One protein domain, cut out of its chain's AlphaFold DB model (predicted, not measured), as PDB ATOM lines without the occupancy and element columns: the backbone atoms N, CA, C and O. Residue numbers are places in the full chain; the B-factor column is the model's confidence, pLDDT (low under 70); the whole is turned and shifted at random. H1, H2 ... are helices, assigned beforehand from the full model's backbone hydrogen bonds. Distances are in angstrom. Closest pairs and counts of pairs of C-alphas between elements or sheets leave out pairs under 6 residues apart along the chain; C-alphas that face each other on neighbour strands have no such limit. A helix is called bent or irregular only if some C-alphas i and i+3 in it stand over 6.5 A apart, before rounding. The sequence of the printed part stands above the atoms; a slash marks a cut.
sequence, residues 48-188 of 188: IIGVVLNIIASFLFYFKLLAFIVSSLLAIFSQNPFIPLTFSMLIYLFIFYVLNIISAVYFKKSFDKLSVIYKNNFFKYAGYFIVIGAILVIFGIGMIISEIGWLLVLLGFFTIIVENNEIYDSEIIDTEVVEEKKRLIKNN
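This is residues 48 to 188 of the 188 residues of the protein "DUF996 domain-containing protein" of Caminibacter mediatlanticus TB-2 (UniProt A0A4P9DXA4). Four helices, H1 to H4, run back and forth side by side as three successive helical hairpins, and a fifth helix, H5, sticks out beyond them as a free arm. The two longest, H1 and H2, lie along each other, while the shorter hairpin of H3 and H4 packs through H3 on the later part of H2. The printed part has 141 residues with five named helices, H1 to H5 in chain order, and no named strand; the class is all helix. The whole is extended, with a radius of gyration of the C-alphas of 27.7 A and spans of 109 by 26 by 20 A, the arm adding much of the length.

H1, residues 48 to 76, touches H2, residues 82 to 117, closest at the C-alphas of Gly 50 and Ser 103, 4.2 A apart. They form a hairpin at a shallow tilt of 6 degrees, opposite ways. H2 also touches H3, residues 121 to 139, in a hairpin at a shallow tilt of 7 degrees; the closest C-alphas are those of Lys 108 and Gly 127, at 3.8 A. H3 touches H4, residues 141 to 158, in a third hairpin, opposite ways at a shallow tilt of 16 degrees, with the C-alphas of Gly 133 and Gly 142 closest at 3.8 A. H2 and H4 are close but not clearly touching, with the C-alphas of Phe 111 and Val 153 closest at 8.0 A. H1 is apart from H3 and H4. H5, residues 166 to 186, is apart from the other four helices. Every O i to N i+4 pair is within hydrogen-bond range in H2, H4 and H5, against 22 of 25 in H1 and 13 of 15 in H3.

H1 begins at C-alpha 48, (10.908, 17.059, 23.759), measures 42.7 A and has a kink of 29 degrees near residue 65. H2 measures 52.4 A and ends at C-alpha 117, (10.517, 8.208, 38.954). H3 measures 27.5 A, has a kink of 32 degrees near residue 133 and is irregular: C-alphas 135 and 138 are 7.3 A apart. H4 measures 26.2 A. H5 measures 30.5 A and ends at C-alpha 186, (33.696, -35.633, 44.325).

The two C-alphas farthest apart, those of Gln 79 and Asn 188, are 109.2 A apart. Residues 163 to 188, of which 166 to 186 belong to H5, stand free; without them the body spans 66 by 24 by 17 A. The printed part has no cut. The links H1 to H2, H2 to H3 and H3 to H4 are tight, and that from H4 to H5 is short. Mean pLDDT of the printed part is 85.2, with values under 70 at residue 61, residues 161 to 173 and residues 187 to 188.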
ATOM      1  N   ILE A  48      10.776  16.804  25.197       98.19
ATOM      2  CA  ILE A  48      10.908  17.059  23.759       98.19
ATOM      3  C   ILE A  48      10.027  18.226  23.318       98.19
ATOM      4  O   ILE A  48      10.487  19.059  22.541       98.19
ATOM      5  N   ILE A  49       8.800  18.347  23.835       97.81
ATOM      6  CA  ILE A  49       7.955  19.516  23.547       97.81
ATOM      7  C   ILE A  49       8.640  20.799  24.037       97.81
ATOM      8  O   ILE A  49       8.711  21.777  23.291       97.81
ATOM      9  N   GLY A  50       9.205  20.785  25.249       97.25
ATOM     10  CA  GLY A  50       9.998  21.892  25.785       97.25
ATOM     11  C   GLY A  50      11.180  22.263  24.884       97.25
ATOM     12  O   GLY A  50      11.331  23.437  24.539       97.25
ATOM     13  N   VAL A  51      11.959  21.269  24.441       96.56
ATOM     14  CA  VAL A  51      13.100  21.440  23.523       96.56
ATOM     15  C   VAL A  51      12.655  22.040  22.193       96.56
ATOM     16  O   VAL A  51      13.220  23.039  21.758       96.56
ATOM     17  N   VAL A  52      11.626  21.480  21.554       95.88
ATOM     18  CA  VAL A  52      11.126  21.961  20.258       95.88
ATOM     19  C   VAL A  52      10.644  23.407  20.366       95.88
ATOM     20  O   VAL A  52      11.002  24.226  19.525       95.88
ATOM     21  N   LEU A  53       9.900  23.756  21.420       95.12
ATOM     22  CA  LEU A  53       9.471  25.137  21.659       95.12
ATOM     23  C   LEU A  53      10.659  26.085  21.865       95.12
ATOM     24  O   LEU A  53      10.647  27.197  21.335       95.12
ATOM     25  N   ASN A  54      11.697  25.650  22.585       91.50
ATOM     26  CA  ASN A  54      12.908  26.441  22.800       91.50
ATOM     27  C   ASN A  54      13.687  26.665  21.493       91.50
ATOM     28  O   ASN A  54      14.139  27.775  21.210       91.50
ATOM     29  N   ILE A  55      13.781  25.626  20.659       90.94
ATOM     30  CA  ILE A  55      14.387  25.700  19.329       90.94
ATOM     31  C   ILE A  55      13.589  26.665  18.448       90.94
ATOM     32  O   ILE A  55      14.178  27.577  17.881       90.94
ATOM     33  N   ILE A  56      12.259  26.544  18.381       91.00
ATOM     34  CA  ILE A  56      11.402  27.468  17.614       91.00
ATOM     35  C   ILE A  56      11.612  28.915  18.084       91.00
ATOM     36  O   ILE A  56      11.843  29.798  17.255       91.00
ATOM     37  N   ALA A  57      11.605  29.156  19.400       86.62
ATOM     38  CA  ALA A  57      11.878  30.469  19.989       86.62
ATOM     39  C   ALA A  57      13.267  31.007  19.605       86.62
ATOM     40  O   ALA A  57      13.420  32.198  19.333       86.62
ATOM     41  N   SER A  58      14.270  30.133  19.525       79.81
ATOM     42  CA  SER A  58      15.629  30.491  19.106       79.81
ATOM     43  C   SER A  58      15.710  30.785  17.605       79.81
ATOM     44  O   SER A  58      16.333  31.764  17.208       79.81
ATOM     45  N   PHE A  59      15.028  30.017  16.751       80.81
ATOM     46  CA  PHE A  59      15.000  30.249  15.299       80.81
ATOM     47  C   PHE A  59      14.259  31.533  14.904       80.81
ATOM     48  O   PHE A  59      14.609  32.160  13.903       80.81
ATOM     49  N   LEU A  60      13.301  31.991  15.717       78.69
ATOM     50  CA  LEU A  60      12.693  33.320  15.575       78.69
ATOM     51  C   LEU A  60      13.745  34.448  15.593       78.69
ATOM     52  O   LEU A  60      13.505  35.513  15.024       78.69
ATOM     53  N   PHE A  61      14.934  34.228  16.163       69.94
ATOM     54  CA  PHE A  61      16.054  35.171  16.078       69.94
ATOM     55  C   PHE A  61      16.516  35.440  14.634       69.94
ATOM     56  O   PHE A  61      16.894  36.563  14.310       69.94
ATOM     57  N   TYR A  62      16.443  34.465  13.726       72.25
ATOM     58  CA  TYR A  62      16.792  34.707  12.320       72.25
ATOM     59  C   TYR A  62      15.747  35.592  11.628       72.25
ATOM     60  O   TYR A  62      16.101  36.493  10.865       72.25
ATOM     61  N   PHE A  63      14.466  35.426  11.976       74.31
ATOM     62  CA  PHE A  63      13.403  36.337  11.542       74.31
ATOM     63  C   PHE A  63      13.570  37.742  12.130       74.31
ATOM     64  O   PHE A  63      13.244  38.716  11.456       74.31
ATOM     65  N   LYS A  64      14.146  37.878  13.334       74.75
ATOM     66  CA  LYS A  64      14.505  39.180  13.918       74.75
ATOM     67  C   LYS A  64      15.513  39.932  13.052       74.75
ATOM     68  O   LYS A  64      15.344  41.131  12.871       74.75
ATOM     69  N   LEU A  65      16.536  39.261  12.512       78.38
ATOM     70  CA  LEU A  65      17.525  39.915  11.644       78.38
ATOM     71  C   LEU A  65      16.846  40.507  10.401       78.38
ATOM     72  O   LEU A  65      17.048  41.677  10.082       78.38
ATOM     73  N   LEU A  66      15.976  39.729   9.752       81.56
ATOM     74  CA  LEU A  66      15.208  40.191   8.598       81.56
ATOM     75  C   LEU A  66      14.240  41.322   8.975       81.56
ATOM     76  O   LEU A  66      14.211  42.347   8.301       81.56
ATOM     77  N   ALA A  67      13.494  41.177  10.073       80.12
ATOM     78  CA  ALA A  67      12.578  42.203  10.567       80.12
ATOM     79  C   ALA A  67      13.313  43.505  10.917       80.12
ATOM     80  O   ALA A  67      12.803  44.587  10.635       80.12
ATOM     81  N   PHE A  68      14.521  43.414  11.475       83.50
ATOM     82  CA  PHE A  68      15.377  44.559  11.771       83.50
ATOM     83  C   PHE A  68      15.868  45.248  10.494       83.50
ATOM     84  O   PHE A  68      15.783  46.471  10.401       83.50
ATOM     85  N   ILE A  69      16.318  44.486   9.489       85.31
ATOM     86  CA  ILE A  69      16.733  45.027   8.184       85.31
ATOM     87  C   ILE A  69      15.555  45.734   7.500       85.31
ATOM     88  O   ILE A  69      15.684  46.890   7.103       85.31
ATOM     89  N   VAL A  70      14.389  45.084   7.423       84.31
ATOM     90  CA  VAL A  70      13.171  45.660   6.828       84.31
ATOM     91  C   VAL A  70      12.727  46.908   7.593       84.31
ATOM     92  O   VAL A  70      12.451  47.935   6.977       84.31
ATOM     93  N   SER A  71      12.719  46.866   8.928       82.31
ATOM     94  CA  SER A  71      12.359  48.026   9.760       82.31
ATOM     95  C   SER A  71      13.343  49.183   9.581       82.31
ATOM     96  O   SER A  71      12.918  50.333   9.548       82.31
ATOM     97  N   SER A  72      14.637  48.894   9.414       83.00
ATOM     98  CA  SER A  72      15.675  49.902   9.160       83.00
ATOM     99  C   SER A  72      15.528  50.538   7.777       83.00
ATOM    100  O   SER A  72      15.687  51.746   7.645       83.00
ATOM    101  N   LEU A  73      15.161  49.760   6.752       85.25
ATOM    102  CA  LEU A  73      14.866  50.287   5.415       85.25
ATOM    103  C   LEU A  73      13.620  51.182   5.420       85.25
ATOM    104  O   LEU A  73      13.653  52.279   4.871       85.25
ATOM    105  N   LEU A  74      12.540  50.755   6.081       83.50
ATOM    106  CA  LEU A  74      11.319  51.557   6.231       83.50
ATOM    107  C   LEU A  74      11.561  52.834   7.049       83.50
ATOM    108  O   LEU A  74      10.959  53.870   6.771       83.50
ATOM    109  N   ALA A  75      12.460  52.779   8.032       83.88
ATOM    110  CA  ALA A  75      12.829  53.923   8.856       83.88
ATOM    111  C   ALA A  75      13.475  55.061   8.043       83.88
ATOM    112  O   ALA A  75      13.223  56.220   8.356       83.88
ATOM    113  N   ILE A  76      14.223  54.764   6.971       84.50
ATOM    114  CA  ILE A  76      14.846  55.781   6.094       84.50
ATOM    115  C   ILE A  76      13.792  56.671   5.414       84.50
ATOM    116  O   ILE A  76      14.030  57.857   5.197       84.50
ATOM    117  N   PHE A  77      12.619  56.115   5.103       83.06
ATOM    118  CA  PHE A  77      11.520  56.823   4.435       83.06
ATOM    119  C   PHE A  77      10.462  57.361   5.410       83.06
ATOM    120  O   PHE A  77       9.458  57.936   4.991       83.06
ATOM    121  N   SER A  78      10.665  57.168   6.715       81.88
ATOM    122  CA  SER A  78       9.742  57.583   7.765       81.88
ATOM    123  C   SER A  78      10.098  58.975   8.286       81.88
ATOM    124  O   SER A  78      11.252  59.247   8.607       81.88
ATOM    125  N   GLN A  79       9.092  59.836   8.488       82.75
ATOM    126  CA  GLN A  79       9.275  61.085   9.246       82.75
ATOM    127  C   GLN A  79       9.653  60.819  10.714       82.75
ATOM    128  O   GLN A  79      10.184  61.699  11.387       82.75
ATOM    129  N   ASN A  80       9.380  59.608  11.217       82.69
ATOM    130  CA  ASN A  80       9.720  59.192  12.569       82.69
ATOM    131  C   ASN A  80      10.284  57.752  12.577       82.69
ATOM    132  O   ASN A  80       9.535  56.779  12.746       82.69
ATOM    133  N   PRO A  81      11.597  57.576  12.344       75.81
ATOM    134  CA  PRO A  81      12.241  56.267  12.175       75.81
ATOM    135  C   PRO A  81      12.167  55.369  13.420       75.81
ATOM    136  O   PRO A  81      12.327  54.154  13.321       75.81
ATOM    137  N   PHE A  82      11.888  55.943  14.592       78.88
ATOM    138  CA  PHE A  82      11.808  55.218  15.859       78.88
ATOM    139  C   PHE A  82      10.575  54.317  15.972       78.88
ATOM    140  O   PHE A  82      10.647  53.267  16.611       78.88
ATOM    141  N   ILE A  83       9.450  54.686  15.351       78.94
ATOM    142  CA  ILE A  83       8.185  53.948  15.493       78.94
ATOM    143  C   ILE A  83       8.264  52.555  14.833       78.94
ATOM    144  O   ILE A  83       7.990  51.572  15.523       78.94
ATOM    145  N   PRO A  84       8.699  52.403  13.563       75.88
ATOM    146  CA  PRO A  84       8.795  51.085  12.929       75.88
ATOM    147  C   PRO A  84       9.805  50.155  13.617       75.88
ATOM    148  O   PRO A  84       9.559  48.958  13.747       75.88
ATOM    149  N   LEU A  85      10.929  50.715  14.080       76.06
ATOM    150  CA  LEU A  85      12.017  49.982  14.734       76.06
ATOM    151  C   LEU A  85      11.627  49.456  16.121       76.06
ATOM    152  O   LEU A  85      11.904  48.304  16.450       76.06
ATOM    153  N   THR A  86      10.976  50.283  16.941       79.88
ATOM    154  CA  THR A  86      10.580  49.891  18.304       79.88
ATOM    155  C   THR A  86       9.400  48.926  18.301       79.88
ATOM    156  O   THR A  86       9.396  47.959  19.063       79.88
ATOM    157  N   PHE A  87       8.423  49.132  17.416       80.50
ATOM    158  CA  PHE A  87       7.219  48.307  17.367       80.50
ATOM    159  C   PHE A  87       7.513  46.866  16.922       80.50
ATOM    160  O   PHE A  87       7.042  45.914  17.549       80.50
ATOM    161  N   SER A  88       8.353  46.681  15.897       78.31
ATOM    162  CA  SER A  88       8.758  45.346  15.436       78.31
ATOM    163  C   SER A  88       9.579  44.592  16.489       78.31
ATOM    164  O   SER A  88       9.381  43.391  16.696       78.31
ATOM    165  N   MET A  89      10.445  45.302  17.217       81.38
ATOM    166  CA  MET A  89      11.256  44.728  18.288       81.38
ATOM    167  C   MET A  89      10.414  44.310  19.503       81.38
ATOM    168  O   MET A  89      10.675  43.253  20.080       81.38
ATOM    169  N   LEU A  90       9.380  45.083  19.855       86.69
ATOM    170  CA  LEU A  90       8.441  44.745  20.930       86.69
ATOM    171  C   LEU A  90       7.620  43.492  20.613       86.69
ATOM    172  O   LEU A  90       7.517  42.608  21.461       86.69
ATOM    173  N   ILE A  91       7.085  43.383  19.393       85.25
ATOM    174  CA  ILE A  91       6.329  42.196  18.955       85.25
ATOM    175  C   ILE A  91       7.206  40.946  19.027       85.25
ATOM    176  O   ILE A  91       6.790  39.925  19.574       85.25
ATOM    177  N   TYR A  92       8.436  41.035  18.517       83.81
ATOM    178  CA  TYR A  92       9.391  39.935  18.592       83.81
ATOM    179  C   TYR A  92       9.677  39.526  20.041       83.81
ATOM    180  O   TYR A  92       9.585  38.344  20.376       83.81
ATOM    181  N   LEU A  93      10.002  40.496  20.905       85.94
ATOM    182  CA  LEU A  93      10.342  40.229  22.300       85.94
ATOM    183  C   LEU A  93       9.166  39.595  23.047       85.94
ATOM    184  O   LEU A  93       9.373  38.677  23.834       85.94
ATOM    185  N   PHE A  94       7.940  40.031  22.751       90.00
ATOM    186  CA  PHE A  94       6.725  39.465  23.321       90.00
ATOM    187  C   PHE A  94       6.516  38.000  22.911       90.00
ATOM    188  O   PHE A  94       6.323  37.145  23.774       90.00
ATOM    189  N   ILE A  95       6.616  37.681  21.615       90.75
ATOM    190  CA  ILE A  95       6.465  36.301  21.115       90.75
ATOM    191  C   ILE A  95       7.551  35.393  21.700       90.75
ATOM    192  O   ILE A  95       7.247  34.305  22.193       90.75
ATOM    193  N   PHE A  96       8.807  35.848  21.679       89.12
ATOM    194  CA  PHE A  96       9.932  35.119  22.260       89.12
ATOM    195  C   PHE A  96       9.704  34.842  23.749       89.12
ATOM    196  O   PHE A  96       9.855  33.704  24.191       89.12
ATOM    197  N   TYR A  97       9.295  35.859  24.508       91.81
ATOM    198  CA  TYR A  97       9.039  35.748  25.941       91.81
ATOM    199  C   TYR A  97       7.953  34.711  26.256       91.81
ATOM    200  O   TYR A  97       8.167  33.821  27.080       91.81
ATOM    201  N   VAL A  98       6.818  34.769  25.552       94.88
ATOM    202  CA  VAL A  98       5.706  33.827  25.751       94.88
ATOM    203  C   VAL A  98       6.127  32.394  25.414       94.88
ATOM    204  O   VAL A  98       5.896  31.487  26.213       94.88
ATOM    205  N   LEU A  99       6.787  32.173  24.273       94.56
ATOM    206  CA  LEU A  99       7.257  30.838  23.886       94.56
ATOM    207  C   LEU A  99       8.276  30.271  24.877       94.56
ATOM    208  O   LEU A  99       8.230  29.078  25.184       94.56
ATOM    209  N   ASN A 100       9.165  31.115  25.401       92.75
ATOM    210  CA  ASN A 100      10.159  30.712  26.388       92.75
ATOM    211  C   ASN A 100       9.491  30.247  27.695       92.75
ATOM    212  O   ASN A 100       9.806  29.169  28.196       92.75
ATOM    213  N   ILE A 101       8.478  30.973  28.185       96.50
ATOM    214  CA  ILE A 101       7.695  30.552  29.359       96.50
ATOM    215  C   ILE A 101       6.988  29.217  29.109       96.50
ATOM    216  O   ILE A 101       7.044  28.324  29.954       96.50
ATOM    217  N   ILE A 102       6.333  29.049  27.956       97.81
ATOM    218  CA  ILE A 102       5.632  27.798  27.627       97.81
ATOM    219  C   ILE A 102       6.636  26.635  27.583       97.81
ATOM    220  O   ILE A 102       6.389  25.596  28.197       97.81
ATOM    221  N   SER A 103       7.786  26.817  26.929       97.19
ATOM    222  CA  SER A 103       8.881  25.837  26.902       97.19
ATOM    223  C   SER A 103       9.328  25.447  28.319       97.19
ATOM    224  O   SER A 103       9.365  24.260  28.653       97.19
ATOM    225  N   ALA A 104       9.557  26.433  29.189       97.62
ATOM    226  CA  ALA A 104       9.937  26.219  30.583       97.62
ATOM    227  C   ALA A 104       8.887  25.423  31.376       97.62
ATOM    228  O   ALA A 104       9.236  24.551  32.173       97.62
ATOM    229  N   VAL A 105       7.594  25.660  31.134       98.44
ATOM    230  CA  VAL A 105       6.507  24.892  31.764       98.44
ATOM    231  C   VAL A 105       6.543  23.420  31.344       98.44
ATOM    232  O   VAL A 105       6.305  22.544  32.176       98.44
ATOM    233  N   TYR A 106       6.864  23.120  30.086       98.50
ATOM    234  CA  TYR A 106       7.031  21.738  29.626       98.50
ATOM    235  C   TYR A 106       8.271  21.068  30.230       98.50
ATOM    236  O   TYR A 106       8.174  19.929  30.694       98.50
ATOM    237  N   PHE A 107       9.393  21.784  30.346       98.31
ATOM    238  CA  PHE A 107      10.549  21.288  31.099       98.31
ATOM    239  C   PHE A 107      10.191  20.984  32.554       98.31
ATOM    240  O   PHE A 107      10.503  19.903  33.048       98.31
ATOM    241  N   LYS A 108       9.448  21.874  33.219       98.50
ATOM    242  CA  LYS A 108       8.956  21.629  34.578       98.50
ATOM    243  C   LYS A 108       8.097  20.368  34.664       98.50
ATOM    244  O   LYS A 108       8.324  19.562  35.557       98.50
ATOM    245  N   LYS A 109       7.145  20.164  33.747       98.19
ATOM    246  CA  LYS A 109       6.315  18.942  33.716       98.19
ATOM    247  C   LYS A 109       7.167  17.681  33.579       98.19
ATOM    248  O   LYS A 109       6.921  16.700  34.278       98.19
ATOM    249  N   SER A 110       8.178  17.721  32.714       98.25
ATOM    250  CA  SER A 110       9.130  16.623  32.559       98.25
ATOM    251  C   SER A 110       9.892  16.353  33.860       98.25
ATOM    252  O   SER A 110       9.897  15.228  34.358       98.25
ATOM    253  N   PHE A 111      10.470  17.382  34.476       98.00
ATOM    254  CA  PHE A 111      11.259  17.213  35.694       98.00
ATOM    255  C   PHE A 111      10.417  16.852  36.923       98.00
ATOM    256  O   PHE A 111      10.867  16.071  37.760       98.00
ATOM    257  N   ASP A 112       9.166  17.302  37.003       98.06
ATOM    258  CA  ASP A 112       8.218  16.837  38.016       98.06
ATOM    259  C   ASP A 112       8.006  15.317  37.894       98.06
ATOM    260  O   ASP A 112       8.070  14.605  38.897       98.06
ATOM    261  N   LYS A 113       7.854  14.782  36.674       97.50
ATOM    262  CA  LYS A 113       7.767  13.329  36.445       97.50
ATOM    263  C   LYS A 113       9.061  12.605  36.818       97.50
ATOM    264  O   LYS A 113       9.000  11.588  37.509       97.50
ATOM    265  N   LEU A 114      10.227  13.137  36.439       95.56
ATOM    266  CA  LEU A 114      11.520  12.561  36.834       95.56
ATOM    267  C   LEU A 114      11.708  12.536  38.354       95.56
ATOM    268  O   LEU A 114      12.278  11.582  38.878       95.56
ATOM    269  N   SER A 115      11.195  13.539  39.071       95.88
ATOM    270  CA  SER A 115      11.272  13.575  40.534       95.88
ATOM    271  C   SER A 115      10.532  12.410  41.190       95.88
ATOM    272  O   SER A 115      11.006  11.862  42.184       95.88
ATOM    273  N   VAL A 116       9.410  11.987  40.598       95.06
ATOM    274  CA  VAL A 116       8.626  10.835  41.055       95.06
ATOM    275  C   VAL A 116       9.331   9.529  40.689       95.06
ATOM    276  O   VAL A 116       9.454   8.653  41.542       95.06
ATOM    277  N   ILE A 117       9.835   9.414  39.455       92.50
ATOM    278  CA  ILE A 117      10.517   8.208  38.954       92.50
ATOM    279  C   ILE A 117      11.778   7.911  39.766       92.50
ATOM    280  O   ILE A 117      11.960   6.796  40.243       92.50
ATOM    281  N   TYR A 118      12.635   8.914  39.947       91.00
ATOM    282  CA  TYR A 118      13.917   8.756  40.633       91.00
ATOM    283  C   TYR A 118      13.844   9.050  42.136       91.00
ATOM    284  O   TYR A 118      14.883   9.081  42.791       91.00
ATOM    285  N   LYS A 119      12.638   9.287  42.683       91.50
ATOM    286  CA  LYS A 119      12.392   9.654  44.091       91.50
ATOM    287  C   LYS A 119      13.325  10.771  44.582       91.50
ATOM    288  O   LYS A 119      13.861  10.718  45.687       91.50
ATOM    289  N   ASN A 120      13.528  11.784  43.741       91.19
ATOM    290  CA  ASN A 120      14.521  12.829  43.954       91.19
ATOM    291  C   ASN A 120      13.948  14.227  43.700       91.19
ATOM    292  O   ASN A 120      13.610  14.595  42.573       91.19
ATOM    293  N   ASN A 121      13.904  15.041  44.755       94.50
ATOM    294  CA  ASN A 121      13.333  16.384  44.710       94.50
ATOM    295  C   ASN A 121      14.171  17.399  43.916       94.50
ATOM    296  O   ASN A 121      13.634  18.447  43.561       94.50
ATOM    297  N   PHE A 122      15.439  17.116  43.586       96.12
ATOM    298  CA  PHE A 122      16.257  18.029  42.778       96.12
ATOM    299  C   PHE A 122      15.623  18.324  41.416       96.12
ATOM    300  O   PHE A 122      15.592  19.481  41.010       96.12
ATOM    301  N   PHE A 123      15.021  17.327  40.759       96.94
ATOM    302  CA  PHE A 123      14.309  17.543  39.496       96.94
ATOM    303  C   PHE A 123      13.081  18.447  39.671       96.94
ATOM    304  O   PHE A 123      12.856  19.367  38.886       96.94
ATOM    305  N   LYS A 124      12.319  18.258  40.751       97.31
ATOM    306  CA  LYS A 124      11.166  19.112  41.061       97.31
ATOM    307  C   LYS A 124      11.596  20.568  41.264       97.31
ATOM    308  O   LYS A 124      10.997  21.480  40.695       97.31
ATOM    309  N   TYR A 125      12.659  20.797  42.036       97.75
ATOM    310  CA  TYR A 125      13.210  22.139  42.226       97.75
ATOM    311  C   TYR A 125      13.766  22.720  40.925       97.75
ATOM    312  O   TYR A 125      13.461  23.868  40.614       97.75
ATOM    313  N   ALA A 126      14.473  21.929  40.116       97.88
ATOM    314  CA  ALA A 126      14.965  22.356  38.809       97.88
ATOM    315  C   ALA A 126      13.848  22.930  37.927       97.88
ATOM    316  O   ALA A 126      13.981  24.027  37.384       97.88
ATOM    317  N   GLY A 127      12.708  22.235  37.851       97.38
ATOM    318  CA  GLY A 127      11.540  22.697  37.105       97.38
ATOM    319  C   GLY A 127      10.997  24.046  37.587       97.38
ATOM    320  O   GLY A 127      10.638  24.890  36.767       97.38
ATOM    321  N   TYR A 128      10.965  24.291  38.901       98.06
ATOM    322  CA  TYR A 128      10.557  25.594  39.437       98.06
ATOM    323  C   TYR A 128      11.536  26.707  39.061       98.06
ATOM    324  O   TYR A 128      11.098  27.754  38.591       98.06
ATOM    325  N   PHE A 129      12.841  26.479  39.227       98.00
ATOM    326  CA  PHE A 129      13.864  27.474  38.900       98.00
ATOM    327  C   PHE A 129      13.867  27.823  37.408       98.00
ATOM    328  O   PHE A 129      13.936  28.999  37.068       98.00
ATOM    329  N   ILE A 130      13.679  26.846  36.517       97.44
ATOM    330  CA  ILE A 130      13.604  27.093  35.067       97.44
ATOM    331  C   ILE A 130      12.379  27.942  34.698       97.44
ATOM    332  O   ILE A 130      12.491  28.867  33.897       97.44
ATOM    333  N   VAL A 131      11.215  27.694  35.308       98.06
ATOM    334  CA  VAL A 131      10.011  28.514  35.064       98.06
ATOM    335  C   VAL A 131      10.160  29.922  35.633       98.06
ATOM    336  O   VAL A 131       9.857  30.895  34.943       98.06
ATOM    337  N   ILE A 132      10.641  30.053  36.870       97.31
ATOM    338  CA  ILE A 132      10.862  31.361  37.504       97.31
ATOM    339  C   ILE A 132      11.899  32.161  36.708       97.31
ATOM    340  O   ILE A 132      11.699  33.349  36.453       97.31
ATOM    341  N   GLY A 133      12.972  31.508  36.262       96.06
ATOM    342  CA  GLY A 133      13.996  32.113  35.425       96.06
ATOM    343  C   GLY A 133      13.452  32.584  34.077       96.06
ATOM    344  O   GLY A 133      13.702  33.724  33.687       96.06
ATOM    345  N   ALA A 134      12.616  31.783  33.410       95.38
ATOM    346  CA  ALA A 134      11.953  32.194  32.171       95.38
ATOM    347  C   ALA A 134      11.041  33.422  32.366       95.38
ATOM    348  O   ALA A 134      11.054  34.337  31.544       95.38
ATOM    349  N   ILE A 135      10.299  33.495  33.478       96.38
ATOM    350  CA  ILE A 135       9.445  34.652  33.803       96.38
ATOM    351  C   ILE A 135      10.290  35.911  34.055       96.38
ATOM    352  O   ILE A 135       9.939  36.992  33.579       96.38
ATOM    353  N   LEU A 136      11.409  35.775  34.772       95.31
ATOM    354  CA  LEU A 136      12.280  36.885  35.181       95.31
ATOM    355  C   LEU A 136      13.344  37.266  34.141       95.31
ATOM    356  O   LEU A 136      14.161  38.154  34.402       95.31
ATOM    357  N   VAL A 137      13.353  36.634  32.962       90.12
ATOM    358  CA  VAL A 137      14.375  36.874  31.926       90.12
ATOM    359  C   VAL A 137      14.396  38.332  31.452       90.12
ATOM    360  O   VAL A 137      15.454  38.849  31.104       90.12
ATOM    361  N   ILE A 138      13.255  39.027  31.529       85.69
ATOM    362  CA  ILE A 138      13.110  40.449  31.177       85.69
ATOM    363  C   ILE A 138      14.047  41.338  32.010       85.69
ATOM    364  O   ILE A 138      14.567  42.327  31.505       85.69
ATOM    365  N   PHE A 139      14.306  40.971  33.267       85.69
ATOM    366  CA  PHE A 139      15.187  41.719  34.168       85.69
ATOM    367  C   PHE A 139      16.657  41.283  34.070       85.69
ATOM    368  O   PHE A 139      17.477  41.685  34.892       85.69
ATOM    369  N   GLY A 140      16.999  40.399  33.127       81.25
ATOM    370  CA  GLY A 140      18.323  39.783  32.994       81.25
ATOM    371  C   GLY A 140      18.628  38.729  34.065       81.25
ATOM    372  O   GLY A 140      19.213  37.692  33.753       81.25
ATOM    373  N   ILE A 141      18.159  38.923  35.303       90.38
ATOM    374  CA  ILE A 141      18.378  37.995  36.425       90.38
ATOM    375  C   ILE A 141      17.768  36.610  36.187       90.38
ATOM    376  O   ILE A 141      18.273  35.615  36.704       90.38
ATOM    377  N   GLY A 142      16.721  36.530  35.363       91.31
ATOM    378  CA  GLY A 142      16.099  35.262  35.006       91.31
ATOM    379  C   GLY A 142      17.056  34.268  34.351       91.31
ATOM    380  O   GLY A 142      16.914  33.073  34.580       91.31
ATOM    381  N   MET A 143      18.080  34.741  33.626       89.50
ATOM    382  CA  MET A 143      19.103  33.857  33.055       89.50
ATOM    383  C   MET A 143      19.852  33.098  34.155       89.50
ATOM    384  O   MET A 143      19.928  31.876  34.111       89.50
ATOM    385  N   ILE A 144      20.308  33.801  35.194       93.06
ATOM    386  CA  ILE A 144      21.036  33.199  36.323       93.06
ATOM    387  C   ILE A 144      20.148  32.191  37.067       93.06
ATOM    388  O   ILE A 144      20.599  31.113  37.445       93.06
ATOM    389  N   ILE A 145      18.869  32.518  37.257       96.12
ATOM    390  CA  ILE A 145      17.916  31.631  37.939       96.12
ATOM    391  C   ILE A 145      17.669  30.355  37.117       96.12
ATOM    392  O   ILE A 145      17.655  29.262  37.687       96.12
ATOM    393  N   SER A 146      17.529  30.470  35.793       94.88
ATOM    394  CA  SER A 146      17.407  29.312  34.901       94.88
ATOM    395  C   SER A 146      18.645  28.412  34.953       94.88
ATOM    396  O   SER A 146      18.498  27.192  34.983       94.88
ATOM    397  N   GLU A 147      19.847  28.991  35.038       94.44
ATOM    398  CA  GLU A 147      21.096  28.225  35.181       94.44
ATOM    399  C   GLU A 147      21.157  27.429  36.487       94.44
ATOM    400  O   GLU A 147      21.562  26.267  36.491       94.44
ATOM    401  N   ILE A 148      20.683  28.004  37.597       96.56
ATOM    402  CA  ILE A 148      20.540  27.260  38.859       96.56
ATOM    403  C   ILE A 148      19.586  26.074  38.665       96.56
ATOM    404  O   ILE A 148      19.826  24.986  39.188       96.56
ATOM    405  N   GLY A 149      18.531  26.249  37.870       97.50
ATOM    406  CA  GLY A 149      17.638  25.164  37.488       97.50
ATOM    407  C   GLY A 149      18.358  24.021  36.769       97.50
ATOM    408  O   GLY A 149      18.223  22.870  37.178       97.50
ATOM    409  N   TRP A 150      19.179  24.318  35.760       97.00
ATOM    410  CA  TRP A 150      19.975  23.304  35.053       97.00
ATOM    411  C   TRP A 150      21.030  22.635  35.943       97.00
ATOM    412  O   TRP A 150      21.233  21.423  35.848       97.00
ATOM    413  N   LEU A 151      21.619  23.379  36.883       96.69
ATOM    414  CA  LEU A 151      22.497  22.828  37.917       96.69
ATOM    415  C   LEU A 151      21.760  21.808  38.793       96.69
ATOM    416  O   LEU A 151      22.295  20.739  39.090       96.69
ATOM    417  N   LEU A 152      20.513  22.086  39.172       97.56
ATOM    418  CA  LEU A 152      19.692  21.142  39.929       97.56
ATOM    419  C   LEU A 152      19.343  19.890  39.109       97.56
ATOM    420  O   LEU A 152      19.308  18.802  39.681       97.56
ATOM    421  N   VAL A 153      19.147  19.996  37.787       97.44
ATOM    422  CA  VAL A 153      18.987  18.813  36.912       97.44
ATOM    423  C   VAL A 153      20.247  17.945  36.951       97.44
ATOM    424  O   VAL A 153      20.153  16.731  37.148       97.44
ATOM    425  N   LEU A 154      21.427  18.564  36.834       96.94
ATOM    426  CA  LEU A 154      22.718  17.881  36.929       96.94
ATOM    427  C   LEU A 154      22.857  17.144  38.266       96.94
ATOM    428  O   LEU A 154      23.170  15.951  38.280       96.94
ATOM    429  N   LEU A 155      22.582  17.824  39.383       95.81
ATOM    430  CA  LEU A 155      22.610  17.219  40.719       95.81
ATOM    431  C   LEU A 155      21.577  16.097  40.858       95.81
ATOM    432  O   LEU A 155      21.876  15.065  41.461       95.81
ATOM    433  N   GLY A 156      20.395  16.263  40.262       94.88
ATOM    434  CA  GLY A 156      19.354  15.245  40.193       94.88
ATOM    435  C   GLY A 156      19.870  13.960  39.562       94.88
ATOM    436  O   GLY A 156      19.795  12.909  40.193       94.88
ATOM    437  N   PHE A 157      20.482  14.041  38.377       94.44
ATOM    438  CA  PHE A 157      21.089  12.876  37.729       94.44
ATOM    439  C   PHE A 157      22.268  12.308  38.523       94.44
ATOM    440  O   PHE A 157      22.382  11.090  38.651       94.44
ATOM    441  N   PHE A 158      23.122  13.157  39.099       93.00
ATOM    442  CA  PHE A 158      24.275  12.722  39.894       93.00
ATOM    443  C   PHE A 158      23.868  11.887  41.116       93.00
ATOM    444  O   PHE A 158      24.510  10.887  41.441       93.00
ATOM    445  N   THR A 159      22.756  12.258  41.745       90.88
ATOM    446  CA  THR A 159      22.236  11.637  42.969       90.88
ATOM    447  C   THR A 159      21.227  10.517  42.719       90.88
ATOM    448  O   THR A 159      20.735   9.933  43.680       90.88
ATOM    449  N   ILE A 160      20.952  10.147  41.457       88.75
ATOM    450  CA  ILE A 160      20.243   8.894  41.163       88.75
ATOM    451  C   ILE A 160      21.055   7.749  41.769       88.75
ATOM    452  O   ILE A 160      22.188   7.481  41.343       88.75
ATOM    453  N   ILE A 161      20.463   7.089  42.763       69.81
ATOM    454  CA  ILE A 161      20.972   5.844  43.323       69.81
ATOM    455  C   ILE A 161      20.742   4.792  42.244       69.81
ATOM    456  O   ILE A 161      19.607   4.466  41.903       69.81
ATOM    457  N   VAL A 162      21.832   4.335  41.634       61.91
ATOM    458  CA  VAL A 162      21.793   3.143  40.794       61.91
ATOM    459  C   VAL A 162      21.749   2.000  41.792       61.91
ATOM    460  O   VAL A 162      22.757   1.725  42.431       61.91
ATOM    461  N   GLU A 163      20.574   1.414  42.002       52.31
ATOM    462  CA  GLU A 163      20.472   0.141  42.711       52.31
ATOM    463  C   GLU A 163      21.228  -0.866  41.831       52.31
ATOM    464  O   GLU A 163      20.765  -1.257  40.758       52.31
ATOM    465  N   ASN A 164      22.500  -1.089  42.163       41.94
ATOM    466  CA  ASN A 164      23.402  -1.905  41.371       41.94
ATOM    467  C   ASN A 164      22.907  -3.352  41.384       41.94
ATOM    468  O   ASN A 164      22.425  -3.855  42.397       41.94
ATOM    469  N   ASN A 165      23.171  -4.043  40.280       46.44
ATOM    470  CA  ASN A 165      23.180  -5.499  40.127       46.44
ATOM    471  C   ASN A 165      24.125  -6.239  41.112       46.44
ATOM    472  O   ASN A 165      24.503  -7.373  40.847       46.44
ATOM    473  N   GLU A 166      24.506  -5.648  42.247       49.53
ATOM    474  CA  GLU A 166      25.332  -6.276  43.288       49.53
ATOM    475  C   GLU A 166      24.650  -7.510  43.893       49.53
ATOM    476  O   GLU A 166      25.325  -8.434  44.341       49.53
ATOM    477  N   ILE A 167      23.317  -7.574  43.837       50.28
ATOM    478  CA  ILE A 167      22.563  -8.765  44.243       50.28
ATOM    479  C   ILE A 167      22.731  -9.898  43.213       50.28
ATOM    480  O   ILE A 167      22.855 -11.049  43.604       50.28
ATOM    481  N   TYR A 168      22.836  -9.586  41.915       51.00
ATOM    482  CA  TYR A 168      23.060 -10.603  40.878       51.00
ATOM    483  C   TYR A 168      24.509 -11.104  40.853       51.00
ATOM    484  O   TYR A 168      24.725 -12.306  40.739       51.00
ATOM    485  N   ASP A 169      25.498 -10.218  41.000       53.53
ATOM    486  CA  ASP A 169      26.906 -10.639  40.998       53.53
ATOM    487  C   ASP A 169      27.264 -11.440  42.263       53.53
ATOM    488  O   ASP A 169      27.979 -12.433  42.167       53.53
ATOM    489  N   SER A 170      26.730 -11.086  43.440       58.47
ATOM    490  CA  SER A 170      26.963 -11.871  44.667       58.47
ATOM    491  C   SER A 170      26.301 -13.252  44.634       58.47
ATOM    492  O   SER A 170      26.922 -14.227  45.051       58.47
ATOM    493  N   GLU A 171      25.092 -13.372  44.077       59.56
ATOM    494  CA  GLU A 171      24.389 -14.655  43.946       59.56
ATOM    495  C   GLU A 171      25.077 -15.598  42.934       59.56
ATOM    496  O   GLU A 171      25.146 -16.811  43.158       59.56
ATOM    497  N   ILE A 172      25.655 -15.054  41.853       60.78
ATOM    498  CA  ILE A 172      26.446 -15.822  40.874       60.78
ATOM    499  C   ILE A 172      27.781 -16.284  41.480       60.78
ATOM    500  O   ILE A 172      28.163 -17.444  41.319       60.78
ATOM    501  N   ILE A 173      28.470 -15.417  42.227       66.62
ATOM    502  CA  ILE A 173      29.740 -15.765  42.883       66.62
ATOM    503  C   ILE A 173      29.524 -16.859  43.940       66.62
ATOM    504  O   ILE A 173      30.276 -17.834  43.981       66.62
ATOM    505  N   ASP A 174      28.473 -16.755  44.758       70.56
ATOM    506  CA  ASP A 174      28.162 -17.778  45.761       70.56
ATOM    507  C   ASP A 174      27.785 -19.125  45.120       70.56
ATOM    508  O   ASP A 174      28.162 -20.186  45.627       70.56
ATOM    509  N   THR A 175      27.088 -19.120  43.978       70.44
ATOM    510  CA  THR A 175      26.746 -20.362  43.264       70.44
ATOM    511  C   THR A 175      27.955 -21.022  42.597       70.44
ATOM    512  O   THR A 175      28.093 -22.246  42.700       70.44
ATOM    513  N   GLU A 176      28.875 -20.257  42.001       75.25
ATOM    514  CA  GLU A 176      30.127 -20.796  41.450       75.25
ATOM    515  C   GLU A 176      31.031 -21.396  42.538       75.25
ATOM    516  O   GLU A 176      31.510 -22.526  42.392       75.25
ATOM    517  N   VAL A 177      31.196 -20.707  43.673       77.12
ATOM    518  CA  VAL A 177      32.013 -21.189  44.802       77.12
ATOM    519  C   VAL A 177      31.447 -22.492  45.383       77.12
ATOM    520  O   VAL A 177      32.194 -23.410  45.740       77.12
ATOM    521  N   VAL A 178      30.119 -22.623  45.457       77.12
ATOM    522  CA  VAL A 178      29.457 -23.853  45.920       77.12
ATOM    523  C   VAL A 178      29.623 -25.003  44.918       77.12
ATOM    524  O   VAL A 178      29.834 -26.148  45.339       77.12
ATOM    525  N   GLU A 179      29.548 -24.743  43.611       77.94
ATOM    526  CA  GLU A 179      29.801 -25.763  42.588       77.94
ATOM    527  C   GLU A 179      31.247 -26.258  42.597       77.94
ATOM    528  O   GLU A 179      31.484 -27.470  42.553       77.94
ATOM    529  N   GLU A 180      32.218 -25.351  42.693       77.50
ATOM    530  CA  GLU A 180      33.636 -25.701  42.729       77.50
ATOM    531  C   GLU A 180      33.953 -26.577  43.949       77.50
ATOM    532  O   GLU A 180      34.572 -27.639  43.829       77.50
ATOM    533  N   LYS A 181      33.407 -26.219  45.116       75.62
ATOM    534  CA  LYS A 181      33.562 -27.007  46.343       75.62
ATOM    535  C   LYS A 181      32.966 -28.415  46.212       75.62
ATOM    536  O   LYS A 181      33.565 -29.379  46.689       75.62
ATOM    537  N   LYS A 182      31.825 -28.571  45.528       76.44
ATOM    538  CA  LYS A 182      31.234 -29.893  45.238       76.44
ATOM    539  C   LYS A 182      32.099 -30.728  44.291       76.44
ATOM    540  O   LYS A 182      32.192 -31.939  44.481       76.44
ATOM    541  N   ARG A 183      32.744 -30.112  43.294       75.94
ATOM    542  CA  ARG A 183      33.654 -30.815  42.369       75.94
ATOM    543  C   ARG A 183      34.890 -31.351  43.089       75.94
ATOM    544  O   ARG A 183      35.272 -32.491  42.853       75.94
ATOM    545  N   LEU A 184      35.459 -30.571  44.005       74.06
ATOM    546  CA  LEU A 184      36.629 -30.978  44.789       74.06
ATOM    547  C   LEU A 184      36.325 -32.135  45.751       74.06
ATOM    548  O   LEU A 184      37.154 -33.023  45.915       74.06
ATOM    549  N   ILE A 185      35.126 -32.170  46.340       74.75
ATOM    550  CA  ILE A 185      34.697 -33.272  47.221       74.75
ATOM    551  C   ILE A 185      34.434 -34.561  46.430       74.75
ATOM    552  O   ILE A 185      34.635 -35.646  46.955       74.75
ATOM    553  N   LYS A 186      33.991 -34.464  45.171       70.62
ATOM    554  CA  LYS A 186      33.696 -35.633  44.325       70.62
ATOM    555  C   LYS A 186      34.953 -36.313  43.755       70.62
ATOM    556  O   LYS A 186      34.863 -37.450  43.306       70.62
ATOM    557  N   ASN A 187      36.086 -35.610  43.745       66.00
ATOM    558  CA  ASN A 187      37.353 -36.083  43.179       66.00
ATOM    559  C   ASN A 187      38.361 -36.584  44.235       66.00
ATOM    560  O   ASN A 187      39.476 -36.943  43.858       66.00
ATOM    561  N   ASN A 188      37.975 -36.616  45.515       55.69
ATOM    562  CA  ASN A 188      38.693 -37.268  46.618       55.69
ATOM    563  C   ASN A 188      37.909 -38.491  47.100       55.69
ATOM    564  O   ASN A 188      38.562 -39.429  47.607       55.69
TER     565      ASN A 188